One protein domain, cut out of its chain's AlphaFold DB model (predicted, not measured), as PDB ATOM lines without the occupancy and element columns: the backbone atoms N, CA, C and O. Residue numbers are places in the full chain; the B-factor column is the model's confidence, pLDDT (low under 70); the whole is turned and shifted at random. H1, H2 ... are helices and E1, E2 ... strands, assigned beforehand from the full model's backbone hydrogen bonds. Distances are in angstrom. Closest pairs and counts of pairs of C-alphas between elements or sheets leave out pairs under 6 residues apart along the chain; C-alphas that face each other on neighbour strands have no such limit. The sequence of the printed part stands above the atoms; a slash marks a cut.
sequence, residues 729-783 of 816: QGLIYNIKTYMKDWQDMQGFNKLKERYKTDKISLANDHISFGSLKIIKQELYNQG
ATOM      1  N   GLN A 729      -4.574 -40.978  21.710       84.25
ATOM      2  CA  GLN A 729      -3.201 -41.472  21.576       84.25
ATOM      3  C   GLN A 729      -2.210 -40.577  22.327       84.25
ATOM      4  O   GLN A 729      -1.410 -41.073  23.121       84.25
ATOM      5  N   GLY A 730      -2.308 -39.256  22.151       84.50
ATOM      6  CA  GLY A 730      -1.476 -38.294  22.868       84.50
ATOM      7  C   GLY A 730      -1.765 -38.267  24.368       84.50
ATOM      8  O   GLY A 730      -0.844 -38.145  25.179       84.50
ATOM      9  N   LEU A 731      -3.033 -38.435  24.760       86.69
ATOM     10  CA  LEU A 731      -3.413 -38.534  26.166       86.69
ATOM     11  C   LEU A 731      -2.838 -39.787  26.828       86.69
ATOM     12  O   LEU A 731      -2.218 -39.672  27.881       86.69
ATOM     13  N   ILE A 732      -2.987 -40.951  26.200       88.31
ATOM     14  CA  ILE A 732      -2.454 -42.228  26.683       88.31
ATOM     15  C   ILE A 732      -0.928 -42.172  26.750       88.31
ATOM     16  O   ILE A 732      -0.363 -42.551  27.772       88.31
ATOM     17  N   TYR A 733      -0.263 -41.640  25.721       87.62
ATOM     18  CA  TYR A 733       1.188 -41.450  25.730       87.62
ATOM     19  C   TYR A 733       1.634 -40.608  26.927       87.62
ATOM     20  O   TYR A 733       2.532 -41.005  27.665       87.62
ATOM     21  N   ASN A 734       0.993 -39.459  27.153       87.88
ATOM     22  CA  ASN A 734       1.350 -38.575  28.257       87.88
ATOM     23  C   ASN A 734       1.038 -39.209  29.622       87.88
ATOM     24  O   ASN A 734       1.842 -39.076  30.538       87.88
ATOM     25  N   ILE A 735      -0.075 -39.939  29.754       88.56
ATOM     26  CA  ILE A 735      -0.386 -40.702  30.972       88.56
ATOM     27  C   ILE A 735       0.731 -41.718  31.244       88.56
ATOM     28  O   ILE A 735       1.300 -41.686  32.326       88.56
ATOM     29  N   LYS A 736       1.121 -42.535  30.256       87.31
ATOM     30  CA  LYS A 736       2.212 -43.519  30.401       87.31
ATOM     31  C   LYS A 736       3.582 -42.876  30.650       87.31
ATOM     32  O   LYS A 736       4.434 -43.475  31.291       87.31
ATOM     33  N   THR A 737       3.807 -41.674  30.124       89.69
ATOM     34  CA  THR A 737       5.088 -40.959  30.252       89.69
ATOM     35  C   THR A 737       5.251 -40.329  31.631       89.69
ATOM     36  O   THR A 737       6.347 -40.338  32.189       89.69
ATOM     37  N   TYR A 738       4.184 -39.734  32.165       89.69
ATOM     38  CA  TYR A 738       4.266 -38.930  33.382       89.69
ATOM     39  C   TYR A 738       3.765 -39.654  34.626       89.69
ATOM     40  O   TYR A 738       4.253 -39.330  35.701       89.69
ATOM     41  N   MET A 739       2.842 -40.610  34.499       90.25
ATOM     42  CA  MET A 739       2.248 -41.339  35.620       90.25
ATOM     43  C   MET A 739       2.680 -42.807  35.602       90.25
ATOM     44  O   MET A 739       2.654 -43.454  34.556       90.25
ATOM     45  N   LYS A 740       3.036 -43.348  36.770       84.56
ATOM     46  CA  LYS A 740       3.319 -44.786  36.944       84.56
ATOM     47  C   LYS A 740       2.050 -45.625  37.051       84.56
ATOM     48  O   LYS A 740       1.983 -46.738  36.540       84.56
ATOM     49  N   ASP A 741       1.055 -45.076  37.732       85.88
ATOM     50  CA  ASP A 741      -0.222 -45.706  38.015       85.88
ATOM     51  C   ASP A 741      -1.287 -44.629  38.274       85.88
ATOM     52  O   ASP A 741      -1.042 -43.428  38.141       85.88
ATOM     53  N   TRP A 742      -2.503 -45.052  38.619       85.81
ATOM     54  CA  TRP A 742      -3.625 -44.139  38.859       85.81
ATOM     55  C   TRP A 742      -3.590 -43.438  40.233       85.81
ATOM     56  O   TRP A 742      -4.414 -42.562  40.483       85.81
ATOM     57  N   GLN A 743      -2.670 -43.826  41.118       84.12
ATOM     58  CA  GLN A 743      -2.429 -43.241  42.443       84.12
ATOM     59  C   GLN A 743      -1.192 -42.317  42.465       84.12
ATOM     60  O   GLN A 743      -0.977 -41.597  43.443       84.12
ATOM     61  N   ASP A 744      -0.396 -42.283  41.391       88.06
ATOM     62  CA  ASP A 744       0.806 -41.458  41.247       88.06
ATOM     63  C   ASP A 744       0.483 -39.958  41.121       88.06
ATOM     64  O   ASP A 744       0.481 -39.358  40.041       88.06
ATOM     65  N   MET A 745       0.231 -39.319  42.264       87.69
ATOM     66  CA  MET A 745      -0.075 -37.889  42.346       87.69
ATOM     67  C   MET A 745       1.105 -36.993  41.942       87.69
ATOM     68  O   MET A 745       0.888 -35.882  41.454       87.69
ATOM     69  N   GLN A 746       2.350 -37.456  42.105       86.94
ATOM     70  CA  GLN A 746       3.525 -36.709  41.646       86.94
ATOM     71  C   GLN A 746       3.613 -36.719  40.117       86.94
ATOM     72  O   GLN A 746       3.835 -35.674  39.501       86.94
ATOM     73  N   GLY A 747       3.386 -37.877  39.500       88.81
ATOM     74  CA  GLY A 747       3.280 -38.022  38.055       88.81
ATOM     75  C   GLY A 747       2.101 -37.258  37.462       88.81
ATOM     76  O   GLY A 747       2.233 -36.579  36.441       88.81
ATOM     77  N   PHE A 748       0.960 -37.260  38.154       90.00
ATOM     78  CA  PHE A 748      -0.199 -36.466  37.765       90.00
ATOM     79  C   PHE A 748       0.099 -34.960  37.777       90.00
ATOM     80  O   PHE A 748      -0.305 -34.258  36.853       90.00
ATOM     81  N   ASN A 749       0.865 -34.454  38.752       87.88
ATOM     82  CA  ASN A 749       1.305 -33.054  38.760       87.88
ATOM     83  C   ASN A 749       2.174 -32.711  37.536       87.88
ATOM     84  O   ASN A 749       1.940 -31.686  36.897       87.88
ATOM     85  N   LYS A 750       3.079 -33.608  37.120       88.50
ATOM     86  CA  LYS A 750       3.847 -33.448  35.868       88.50
ATOM     87  C   LYS A 750       2.950 -33.473  34.625       88.50
ATOM     88  O   LYS A 750       3.172 -32.716  33.681       88.50
ATOM     89  N   LEU A 751       1.898 -34.294  34.630       86.94
ATOM     90  CA  LEU A 751       0.882 -34.300  33.575       86.94
ATOM     91  C   LEU A 751       0.127 -32.956  33.507       86.94
ATOM     92  O   LEU A 751      -0.152 -32.470  32.407       86.94
ATOM     93  N   LYS A 752      -0.166 -32.322  34.654       85.00
ATOM     94  CA  LYS A 752      -0.769 -30.974  34.696       85.00
ATOM     95  C   LYS A 752       0.141 -29.927  34.072       85.00
ATOM     96  O   LYS A 752      -0.309 -29.144  33.232       85.00
ATOM     97  N   GLU A 753       1.419 -29.946  34.444       84.12
ATOM     98  CA  GLU A 753       2.440 -29.054  33.889       84.12
ATOM     99  C   GLU A 753       2.558 -29.231  32.373       84.12
ATOM    100  O   GLU A 753       2.586 -28.245  31.632       84.12
ATOM    101  N   ARG A 754       2.528 -30.482  31.889       82.81
ATOM    102  CA  ARG A 754       2.576 -30.794  30.455       82.81
ATOM    103  C   ARG A 754       1.442 -30.132  29.674       82.81
ATOM    104  O   ARG A 754       1.696 -29.553  28.618       82.81
ATOM    105  N   TYR A 755       0.210 -30.211  30.174       80.88
ATOM    106  CA  TYR A 755      -0.956 -29.608  29.520       80.88
ATOM    107  C   TYR A 755      -1.172 -28.132  29.864       80.88
ATOM    108  O   TYR A 755      -2.077 -27.511  29.303       80.88
ATOM    109  N   LYS A 756      -0.344 -27.559  30.747       79.56
ATOM    110  CA  LYS A 756      -0.405 -26.153  31.173       79.56
ATOM    111  C   LYS A 756      -1.809 -25.745  31.640       79.56
ATOM    112  O   LYS A 756      -2.309 -24.682  31.270       79.56
ATOM    113  N   THR A 757      -2.485 -26.608  32.402       72.69
ATOM    114  CA  THR A 757      -3.837 -26.326  32.902       72.69
ATOM    115  C   THR A 757      -4.087 -26.902  34.292       72.69
ATOM    116  O   THR A 757      -3.902 -28.092  34.525       72.69
ATOM    117  N   ASP A 758      -4.595 -26.064  35.197       71.69
ATOM    118  CA  ASP A 758      -4.999 -26.476  36.551       71.69
ATOM    119  C   ASP A 758      -6.401 -27.090  36.593       71.69
ATOM    120  O   ASP A 758      -6.811 -27.670  37.596       71.69
ATOM    121  N   LYS A 759      -7.143 -27.013  35.479       79.00
ATOM    122  CA  LYS A 759      -8.497 -27.571  35.341       79.00
ATOM    123  C   LYS A 759      -8.492 -29.080  35.092       79.00
ATOM    124  O   LYS A 759      -9.477 -29.613  34.594       79.00
ATOM    125  N   ILE A 760      -7.393 -29.759  35.393       84.62
ATOM    126  CA  ILE A 760      -7.279 -31.208  35.288       84.62
ATOM    127  C   ILE A 760      -7.411 -31.836  36.681       84.62
ATOM    128  O   ILE A 760      -6.712 -31.454  37.628       84.62
ATOM    129  N   SER A 761      -8.308 -32.809  36.814       85.19
ATOM    130  CA  SER A 761      -8.532 -33.562  38.049       85.19
ATOM    131  C   SER A 761      -8.509 -35.061  37.780       85.19
ATOM    132  O   SER A 761      -9.002 -35.524  36.752       85.19
ATOM    133  N   LEU A 762      -7.951 -35.810  38.724       87.81
ATOM    134  CA  LEU A 762      -7.895 -37.263  38.690       87.81
ATOM    135  C   LEU A 762      -8.835 -37.809  39.766       87.81
ATOM    136  O   LEU A 762      -8.790 -37.358  40.910       87.81
ATOM    137  N   ALA A 763      -9.691 -38.749  39.390       86.38
ATOM    138  CA  ALA A 763     -10.569 -39.490  40.285       86.38
ATOM    139  C   ALA A 763     -10.383 -40.991  40.038       86.38
ATOM    140  O   ALA A 763      -9.868 -41.382  38.996       86.38
ATOM    141  N   ASN A 764     -10.826 -41.840  40.966       81.25
ATOM    142  CA  ASN A 764     -10.550 -43.286  40.936       81.25
ATOM    143  C   ASN A 764     -10.909 -43.986  39.608       81.25
ATOM    144  O   ASN A 764     -10.241 -44.937  39.209       81.25
ATOM    145  N   ASP A 765     -11.946 -43.514  38.918       85.25
ATOM    146  CA  ASP A 765     -12.505 -44.103  37.700       85.25
ATOM    147  C   ASP A 765     -12.342 -43.226  36.446       85.25
ATOM    148  O   ASP A 765     -12.732 -43.653  35.358       85.25
ATOM    149  N   HIS A 766     -11.805 -42.004  36.552       88.38
ATOM    150  CA  HIS A 766     -11.738 -41.074  35.422       88.38
ATOM    151  C   HIS A 766     -10.688 -39.970  35.572       88.38
ATOM    152  O   HIS A 766     -10.292 -39.597  36.675       88.38
ATOM    153  N   ILE A 767     -10.285 -39.406  34.435       88.19
ATOM    154  CA  ILE A 767      -9.542 -38.150  34.365       88.19
ATOM    155  C   ILE A 767     -10.448 -37.084  33.749       88.19
ATOM    156  O   ILE A 767     -11.118 -37.319  32.741       88.19
ATOM    157  N   SER A 768     -10.489 -35.913  34.371       85.75
ATOM    158  CA  SER A 768     -11.304 -34.794  33.914       85.75
ATOM    159  C   SER A 768     -10.440 -33.618  33.500       85.75
ATOM    160  O   SER A 768      -9.479 -33.273  34.177       85.75
ATOM    161  N   PHE A 769     -10.830 -32.975  32.404       81.25
ATOM    162  CA  PHE A 769     -10.278 -31.731  31.882       81.25
ATOM    163  C   PHE A 769     -11.400 -30.684  31.836       81.25
ATOM    164  O   PHE A 769     -12.109 -30.525  30.836       81.25
ATOM    165  N   GLY A 770     -11.606 -29.985  32.948       79.88
ATOM    166  CA  GLY A 770     -12.737 -29.091  33.164       79.88
ATOM    167  C   GLY A 770     -14.048 -29.873  33.144       79.88
ATOM    168  O   GLY A 770     -14.262 -30.746  33.977       79.88
ATOM    169  N   SER A 771     -14.917 -29.571  32.178       74.94
ATOM    170  CA  SER A 771     -16.185 -30.283  31.973       74.94
ATOM    171  C   SER A 771     -16.051 -31.584  31.172       74.94
ATOM    172  O   SER A 771     -17.014 -32.344  31.090       74.94
ATOM    173  N   LEU A 772     -14.893 -31.850  30.558       79.56
ATOM    174  CA  LEU A 772     -14.655 -33.091  29.825       79.56
ATOM    175  C   LEU A 772     -14.254 -34.194  30.806       79.56
ATOM    176  O   LEU A 772     -13.186 -34.099  31.401       79.56
ATOM    177  N   LYS A 773     -15.071 -35.243  30.925       85.81
ATOM    178  CA  LYS A 773     -14.778 -36.445  31.714       85.81
ATOM    179  C   LYS A 773     -14.411 -37.590  30.772       85.81
ATOM    180  O   LYS A 773     -15.216 -37.925  29.911       85.81
ATOM    181  N   ILE A 774     -13.229 -38.175  30.950       86.94
ATOM    182  CA  ILE A 774     -12.767 -39.351  30.200       86.94
ATOM    183  C   ILE A 774     -12.635 -40.497  31.194       86.94
ATOM    184  O   ILE A 774     -11.815 -40.441  32.118       86.94
ATOM    185  N   ILE A 775     -13.469 -41.522  31.041       89.81
ATOM    186  CA  ILE A 775     -13.474 -42.644  31.983       89.81
ATOM    187  C   ILE A 775     -12.285 -43.568  31.721       89.81
ATOM    188  O   ILE A 775     -11.833 -43.753  30.594       89.81
ATOM    189  N   LYS A 776     -11.781 -44.200  32.774       86.38
ATOM    190  CA  LYS A 776     -10.633 -45.108  32.715       86.38
ATOM    191  C   LYS A 776     -10.852 -46.254  31.716       86.38
ATOM    192  O   LYS A 776      -9.959 -46.572  30.939       86.38
ATOM    193  N   GLN A 777     -12.076 -46.784  31.649       84.75
ATOM    194  CA  GLN A 777     -12.462 -47.812  30.674       84.75
ATOM    195  C   GLN A 777     -12.351 -47.341  29.216       84.75
ATOM    196  O   GLN A 777     -12.011 -48.119  28.331       84.75
ATOM    197  N   GLU A 778     -12.633 -46.069  28.954       87.62
ATOM    198  CA  GLU A 778     -12.548 -45.477  27.621       87.62
ATOM    199  C   GLU A 778     -11.090 -45.380  27.176       87.62
ATOM    200  O   GLU A 778     -10.773 -45.755  26.054       87.62
ATOM    201  N   LEU A 779     -10.180 -45.004  28.080       86.25
ATOM    202  CA  LEU A 779      -8.740 -45.033  27.813       86.25
ATOM    203  C   LEU A 779      -8.243 -46.456  27.525       86.25
ATOM    204  O   LEU A 779      -7.448 -46.642  26.609       86.25
ATOM    205  N   TYR A 780      -8.743 -47.464  28.246       86.25
ATOM    206  CA  TYR A 780      -8.410 -48.869  27.981       86.25
ATOM    207  C   TYR A 780      -8.890 -49.342  26.616       86.25
ATOM    208  O   TYR A 780      -8.134 -49.961  25.871       86.25
ATOM    209  N   ASN A 781     -10.127 -49.002  26.256       85.88
ATOM    210  CA  ASN A 781     -10.674 -49.319  24.940       85.88
ATOM    211  C   ASN A 781      -9.885 -48.638  23.804       85.88
ATOM    212  O   ASN A 781      -9.889 -49.134  22.682       85.88
ATOM    213  N   GLN A 782      -9.205 -47.527  24.103       87.19
ATOM    214  CA  GLN A 782      -8.377 -46.759  23.171       87.19
ATOM    215  C   GLN A 782      -6.873 -47.102  23.253       87.19
ATOM    216  O   GLN A 782      -6.071 -46.468  22.568       87.19
ATOM    217  N   GLY A 783      -6.475 -48.107  24.050       83.25
ATOM    218  CA  GLY A 783      -5.109 -48.653  24.060       83.25
ATOM    219  C   GLY A 783      -4.240 -48.334  25.286       83.25
ATOM    220  O   GLY A 783      -3.028 -48.554  25.243       83.25
TER     221      GLY A 783
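What this domain is: This is residues 729 to 783 of the 816 residues of an uncharacterized protein of Campylobacter concisus (UniProt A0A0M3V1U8). The parts make a small ring: a three-stranded sheet of E1, E2 and E3 forms one side, helix H1 lies across from it, and H2 and the short H3 close the two sides between them. H1 and H2 touch, while H3, straight after E3, brings the printed part back near H1. The printed part has 55 residues in the order H1, H2, E1, E2, E3, H3, of mixed class, with an antiparallel sheet in the order E1, E2, E3. It is compact, with a radius of gyration of the C-alphas of 10.2 A, and rounded, spanning 26 by 24 by 20 A.

How they stand to each other: H1, residues 729 to 738, touches H2, residues 745 to 755, at a steep tilt of 45 degrees, opposite ways; the closest C-alphas, of Tyr 738 and Gly 747, are 4.9 A apart. H2 only grazes the sheet of E1, residues 760 to 763, E2, residues 766 to 769, and E3, residues 772 to 775. These strands form a meander, each the antiparallel neighbour of the one before. In the hairpin E1 and E2, N 768 and O 761 are within hydrogen-bond range at 2.8 A; in the hairpin E2 and E3, N 769 and O 772 are at 2.8 A. H3, residues 776 to 781, also only grazes the sheet. H3 is close to H1 but not clearly touching, the closest C-alphas, of Ile 732 and Leu 779, being 7.0 A apart. H2 and H3 are apart. In H1, H2 and H3 every O i to N i+4 pair is within hydrogen-bond range.

Where its parts are: H1 begins at C-alpha 729, (-3.201, -41.472, 21.576), and is 14.2 A long from first to last C-alpha. H2 is 15.3 A long. E1, E2 and E3 have 4 residues each, and E1 begins at C-alpha 760, (-7.279, -31.208, 35.288). H3 ends at C-alpha 781, (-10.674, -49.319, 24.940).

The domain as a whole: The C-alphas farthest apart, of Asp 758 and Asn 781, are 26.2 A apart. The printed part has no cut, no link is long, and no printed residue is under 70 in pLDDT.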